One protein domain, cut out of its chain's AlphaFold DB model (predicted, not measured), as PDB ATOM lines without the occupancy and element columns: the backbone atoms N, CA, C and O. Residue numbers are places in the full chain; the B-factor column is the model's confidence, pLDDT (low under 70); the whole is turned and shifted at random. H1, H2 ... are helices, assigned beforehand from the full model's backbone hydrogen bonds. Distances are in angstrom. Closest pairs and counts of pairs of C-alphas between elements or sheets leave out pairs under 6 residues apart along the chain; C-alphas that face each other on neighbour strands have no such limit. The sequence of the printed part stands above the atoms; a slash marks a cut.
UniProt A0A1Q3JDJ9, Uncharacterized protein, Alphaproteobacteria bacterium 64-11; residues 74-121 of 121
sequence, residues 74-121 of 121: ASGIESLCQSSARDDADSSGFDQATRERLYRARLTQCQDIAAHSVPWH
ATOM      1  N   ALA A  74     435.237 274.734 330.824       56.38
ATOM      2  CA  ALA A  74     433.805 274.978 330.566       56.38
ATOM      3  C   ALA A  74     433.242 274.219 329.336       56.38
ATOM      4  O   ALA A  74     432.103 273.760 329.351       56.38
ATOM      5  N   SER A  75     434.074 273.993 328.314       59.22
ATOM      6  CA  SER A  75     433.762 273.211 327.111       59.22
ATOM      7  C   SER A  75     433.587 271.698 327.327       59.22
ATOM      8  O   SER A  75     432.849 271.058 326.583       59.22
ATOM      9  N   GLY A  76     434.250 271.104 328.322       65.69
ATOM     10  CA  GLY A  76     434.102 269.686 328.664       65.69
ATOM     11  C   GLY A  76     432.852 269.399 329.496       65.69
ATOM     12  O   GLY A  76     432.243 268.345 329.348       65.69
ATOM     13  N   ILE A  77     432.420 270.354 330.325       72.06
ATOM     14  CA  ILE A  77     431.163 270.229 331.076       72.06
ATOM     15  C   ILE A  77     429.964 270.325 330.126       72.06
ATOM     16  O   ILE A  77     429.006 269.569 330.259       72.06
ATOM     17  N   GLU A  78     430.034 271.184 329.109       77.38
ATOM     18  CA  GLU A  78     428.961 271.315 328.123       77.38
ATOM     19  C   GLU A  78     428.750 270.031 327.299       77.38
ATOM     20  O   GLU A  78     427.609 269.613 327.085       77.38
ATOM     21  N   SER A  79     429.829 269.352 326.889       76.88
ATOM     22  CA  SER A  79     429.735 268.078 326.160       76.88
ATOM     23  C   SER A  79     429.232 266.927 327.041       76.88
ATOM     24  O   SER A  79     428.465 266.081 326.566       76.88
ATOM     25  N   LEU A  80     429.579 266.925 328.333       83.44
ATOM     26  CA  LEU A  80     429.010 266.018 329.338       83.44
ATOM     27  C   LEU A  80     427.506 266.259 329.535       83.44
ATOM     28  O   LEU A  80     426.721 265.311 329.524       83.44
ATOM     29  N   CYS A  81     427.076 267.519 329.631       84.25
ATOM     30  CA  CYS A  81     425.660 267.861 329.754       84.25
ATOM     31  C   CYS A  81     424.848 267.418 328.527       84.25
ATOM     32  O   CYS A  81     423.758 266.869 328.673       84.25
ATOM     33  N   GLN A  82     425.371 267.627 327.315       84.25
ATOM     34  CA  GLN A  82     424.687 267.225 326.082       84.25
ATOM     35  C   GLN A  82     424.590 265.704 325.921       84.25
ATOM     36  O   GLN A  82     423.550 265.208 325.482       84.25
ATOM     37  N   SER A  83     425.656 264.968 326.253       80.75
ATOM     38  CA  SER A  83     425.671 263.499 326.172       80.75
ATOM     39  C   SER A  83     424.714 262.878 327.187       80.75
ATOM     40  O   SER A  83     423.845 262.105 326.794       80.75
ATOM     41  N   SER A  84     424.759 263.326 328.443       81.62
ATOM     42  CA  SER A  84     423.817 262.882 329.475       81.62
ATOM     43  C   SER A  84     422.362 263.221 329.132       81.62
ATOM     44  O   SER A  84     421.484 262.374 329.274       81.62
ATOM     45  N   ALA A  85     422.088 264.432 328.629       79.75
ATOM     46  CA  ALA A  85     420.733 264.821 328.242       79.75
ATOM     47  C   ALA A  85     420.190 263.987 327.070       79.75
ATOM     48  O   ALA A  85     418.985 263.747 327.000       79.75
ATOM     49  N   ARG A  86     421.058 263.555 326.144       81.94
ATOM     50  CA  ARG A  86     420.686 262.635 325.059       81.94
ATOM     51  C   ARG A  86     420.418 261.229 325.567       81.94
ATOM     52  O   ARG A  86     419.391 260.683 325.193       81.94
ATOM     53  N   ASP A  87     421.275 260.687 326.426       82.19
ATOM     54  CA  ASP A  87     421.086 259.341 326.983       82.19
ATOM     55  C   ASP A  87     419.762 259.231 327.760       82.19
ATOM     56  O   ASP A  87     419.012 258.270 327.585       82.19
ATOM     57  N   ASP A  88     419.415 260.261 328.539       75.56
ATOM     58  CA  ASP A  88     418.125 260.339 329.235       75.56
ATOM     59  C   ASP A  88     416.946 260.464 328.249       75.56
ATOM     60  O   ASP A  88     415.913 259.806 328.412       75.56
ATOM     61  N   ALA A  89     417.087 261.300 327.213       76.94
ATOM     62  CA  ALA A  89     416.037 261.531 326.222       76.94
ATOM     63  C   ALA A  89     415.824 260.336 325.281       76.94
ATOM     64  O   ALA A  89     414.700 260.110 324.843       76.94
ATOM     65  N   ASP A  90     416.857 259.553 324.978       77.38
ATOM     66  CA  ASP A  90     416.761 258.357 324.135       77.38
ATOM     67  C   ASP A  90     416.359 257.097 324.914       77.38
ATOM     68  O   ASP A  90     416.269 256.007 324.337       77.38
ATOM     69  N   SER A  91     416.025 257.232 326.202       74.06
ATOM     70  CA  SER A  91     415.409 256.139 326.947       74.06
ATOM     71  C   SER A  91     414.102 255.684 326.273       74.06
ATOM     72  O   SER A  91     413.250 256.462 325.829       74.06
ATOM     73  N   SER A  92     413.991 254.367 326.096       57.31
ATOM     74  CA  SER A  92     412.996 253.750 325.224       57.31
ATOM     75  C   SER A  92     411.569 254.025 325.702       57.31
ATOM     76  O   SER A  92     411.202 253.625 326.806       57.31
ATOM     77  N   GLY A  93     410.745 254.624 324.838       76.25
ATOM     78  CA  GLY A  93     409.301 254.773 325.059       76.25
ATOM     79  C   GLY A  93     408.754 256.189 324.890       76.25
ATOM     80  O   GLY A  93     407.537 256.352 324.853       76.25
ATOM     81  N   PHE A  94     409.613 257.200 324.741       82.31
ATOM     82  CA  PHE A  94     409.176 258.580 324.540       82.31
ATOM     83  C   PHE A  94     408.913 258.917 323.069       82.31
ATOM     84  O   PHE A  94     409.715 258.631 322.173       82.31
ATOM     85  N   ASP A  95     407.792 259.590 322.814       86.31
ATOM     86  CA  ASP A  95     407.541 260.229 321.527       86.31
ATOM     87  C   ASP A  95     408.546 261.368 321.278       86.31
ATOM     88  O   ASP A  95     409.198 261.875 322.193       86.31
ATOM     89  N   GLN A  96     408.699 261.776 320.019       82.88
ATOM     90  CA  GLN A  96     409.690 262.784 319.632       82.88
ATOM     91  C   GLN A  96     409.522 264.116 320.382       82.88
ATOM     92  O   GLN A  96     410.523 264.732 320.747       82.88
ATOM     93  N   ALA A  97     408.286 264.544 320.655       83.50
ATOM     94  CA  ALA A  97     408.040 265.798 321.361       83.50
ATOM     95  C   ALA A  97     408.424 265.688 322.845       83.50
ATOM     96  O   ALA A  97     408.986 266.628 323.409       83.50
ATOM     97  N   THR A  98     408.172 264.540 323.471       80.31
ATOM     98  CA  THR A  98     408.576 264.266 324.856       80.31
ATOM     99  C   THR A  98     410.095 264.175 324.997       80.31
ATOM    100  O   THR A  98     410.649 264.764 325.925       80.31
ATOM    101  N   ARG A  99     410.790 263.548 324.039       80.75
ATOM    102  CA  ARG A  99     412.263 263.507 324.009       80.75
ATOM    103  C   ARG A  99     412.880 264.893 323.948       80.75
ATOM    104  O   ARG A  99     413.816 265.189 324.682       80.75
ATOM    105  N   GLU A 100     412.322 265.770 323.123       84.00
ATOM    106  CA  GLU A 100     412.834 267.130 322.987       84.00
ATOM    107  C   GLU A 100     412.618 267.965 324.260       84.00
ATOM    108  O   GLU A 100     413.489 268.744 324.650       84.00
ATOM    109  N   ARG A 101     411.490 267.770 324.956       77.88
ATOM    110  CA  ARG A 101     411.228 268.416 326.252       77.88
ATOM    111  C   ARG A 101     412.181 267.922 327.337       77.88
ATOM    112  O   ARG A 101     412.743 268.747 328.053       77.88
ATOM    113  N   LEU A 102     412.388 266.608 327.426       83.25
ATOM    114  CA  LEU A 102     413.319 265.990 328.375       83.25
ATOM    115  C   LEU A 102     414.754 266.450 328.132       83.25
ATOM    116  O   LEU A 102     415.418 266.892 329.068       83.25
ATOM    117  N   TYR A 103     415.192 266.434 326.873       84.31
ATOM    118  CA  TYR A 103     416.514 266.905 326.481       84.31
ATOM    119  C   TYR A 103     416.749 268.353 326.927       84.31
ATOM    120  O   TYR A 103     417.745 268.645 327.584       84.31
ATOM    121  N   ARG A 104     415.810 269.265 326.630       84.31
ATOM    122  CA  ARG A 104     415.931 270.677 327.031       84.31
ATOM    123  C   ARG A 104     415.939 270.842 328.549       84.31
ATOM    124  O   ARG A 104     416.767 271.584 329.063       84.31
ATOM    125  N   ALA A 105     415.048 270.153 329.262       80.19
ATOM    126  CA  ALA A 105     414.973 270.235 330.718       80.19
ATOM    127  C   ALA A 105     416.283 269.777 331.383       80.19
ATOM    128  O   ALA A 105     416.816 270.473 332.246       80.19
ATOM    129  N   ARG A 106     416.839 268.644 330.932       81.38
ATOM    130  CA  ARG A 106     418.105 268.104 331.446       81.38
ATOM    131  C   ARG A 106     419.303 268.972 331.111       81.38
ATOM    132  O   ARG A 106     420.148 269.192 331.978       81.38
ATOM    133  N   LEU A 107     419.360 269.493 329.889       81.88
ATOM    134  CA  LEU A 107     420.443 270.373 329.470       81.88
ATOM    135  C   LEU A 107     420.483 271.644 330.327       81.88
ATOM    136  O   LEU A 107     421.542 271.979 330.854       81.88
ATOM    137  N   THR A 108     419.334 272.296 330.535       82.50
ATOM    138  CA  THR A 108     419.236 273.490 331.387       82.50
ATOM    139  C   THR A 108     419.638 273.186 332.826       82.50
ATOM    140  O   THR A 108     420.420 273.929 333.409       82.50
ATOM    141  N   GLN A 109     419.162 272.073 333.393       79.88
ATOM    142  CA  GLN A 109     419.511 271.671 334.757       79.88
ATOM    143  C   GLN A 109     421.024 271.446 334.920       79.88
ATOM    144  O   GLN A 109     421.616 271.874 335.909       79.88
ATOM    145  N   CYS A 110     421.660 270.795 333.946       82.31
ATOM    146  CA  CYS A 110     423.096 270.538 333.980       82.31
ATOM    147  C   CYS A 110     423.918 271.827 333.837       82.31
ATOM    148  O   CYS A 110     424.890 272.018 334.563       82.31
ATOM    149  N   GLN A 111     423.500 272.740 332.956       82.88
ATOM    150  CA  GLN A 111     424.133 274.052 332.804       82.88
ATOM    151  C   GLN A 111     423.996 274.914 334.063       82.88
ATOM    152  O   GLN A 111     424.945 275.603 334.429       82.88
ATOM    153  N   ASP A 112     422.855 274.846 334.747       79.19
ATOM    154  CA  ASP A 112     422.631 275.573 335.995       79.19
ATOM    155  C   ASP A 112     423.555 275.061 337.110       79.19
ATOM    156  O   ASP A 112     424.261 275.839 337.751       79.19
ATOM    157  N   ILE A 113     423.663 273.738 337.274       74.69
ATOM    158  CA  ILE A 113     424.618 273.126 338.212       74.69
ATOM    159  C   ILE A 113     426.053 273.505 337.836       74.69
ATOM    160  O   ILE A 113     426.831 273.887 338.707       74.69
ATOM    161  N   ALA A 114     426.400 273.451 336.547       76.19
ATOM    162  CA  ALA A 114     427.717 273.836 336.056       76.19
ATOM    163  C   ALA A 114     428.049 275.289 336.427       76.19
ATOM    164  O   ALA A 114     429.101 275.538 337.012       76.19
ATOM    165  N   ALA A 115     427.128 276.223 336.183       73.38
ATOM    166  CA  ALA A 115     427.291 277.640 336.503       73.38
ATOM    167  C   ALA A 115     427.485 277.898 338.006       73.38
ATOM    168  O   ALA A 115     428.275 278.763 338.381       73.38
ATOM    169  N   HIS A 116     426.816 277.128 338.866       67.06
ATOM    170  CA  HIS A 116     426.947 277.240 340.322       67.06
ATOM    171  C   HIS A 116     428.142 276.456 340.897       67.06
ATOM    172  O   HIS A 116     428.578 276.731 342.014       67.06
ATOM    173  N   SER A 117     428.677 275.483 340.154       64.06
ATOM    174  CA  SER A 117     429.790 274.619 340.578       64.06
ATOM    175  C   SER A 117     431.177 275.155 340.231       64.06
ATOM    176  O   SER A 117     432.163 274.646 340.762       64.06
ATOM    177  N   VAL A 118     431.274 276.166 339.361       57.59
ATOM    178  CA  VAL A 118     432.541 276.824 339.022       57.59
ATOM    179  C   VAL A 118     432.728 278.018 339.965       57.59
ATOM    180  O   VAL A 118     432.139 279.074 339.728       57.59
ATOM    181  N   PRO A 119     433.514 277.897 341.054       48.56
ATOM    182  CA  PRO A 119     433.890 279.059 341.842       48.56
ATOM    183  C   PRO A 119     434.726 279.988 340.959       48.56
ATOM    184  O   PRO A 119     435.761 279.598 340.420       48.56
ATOM    185  N   TRP A 120     434.245 281.217 340.797       45.75
ATOM    186  CA  TRP A 120     434.984 282.310 340.183       45.75
ATOM    187  C   TRP A 120     436.326 282.480 340.916       45.75
ATOM    188  O   TRP A 120     436.339 282.720 342.125       45.75
ATOM    189  N   HIS A 121     437.430 282.306 340.188       38.50
ATOM    190  CA  HIS A 121     438.764 282.756 340.589       38.50
ATOM    191  C   HIS A 121     438.954 284.225 340.216       38.50
ATOM    192  O   HIS A 121     438.518 284.603 339.104       38.50
TER     193      HIS A 121
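What this domain is: This is residues 74 to 121 of the 121 residues of an uncharacterized protein of Alphaproteobacteria bacterium 64-11 (UniProt A0A1Q3JDJ9). Picture a long helical hairpin: H2 is the longer helix, and H1 folds back beside it, joined by a loop at one end, while the tail of residues 118 to 121 runs on past the other. The printed part has 48 residues with two named helices, H1 then H2, and no named strand; the class is all helix. It is loose, with a radius of gyration of the C-alphas of 12.2 A, and its outline is a rod spanning 43 by 15 by 11 A.

How they stand to each other: Begin with H2, residues 96 to 117, and then turn to H1, residues 74 to 89. They touch and form a helical hairpin; their closest C-alphas, those of Ala 89 and Arg 99, are 4.8 A apart. They run opposite ways at a shallow tilt of 32 degrees, only just short of steep. In H1 and H2 every O i to N i+4 pair is within hydrogen-bond range.

Where its parts are: Find C-alpha 96 at (409.690, 262.784, 319.632); from there H2 runs 31.3 A to C-alpha 117. H1 begins at C-alpha 74, (433.805, 274.978, 330.566), and covers 22.7 A.

The domain as a whole: The farthest C-alphas, Gly 93 and His 121, are 43.5 A apart. The printed part has no cut, and the link of 6 residues is short. Look for pLDDT under 70 at residues 74 to 76, 92 and 116 to 121.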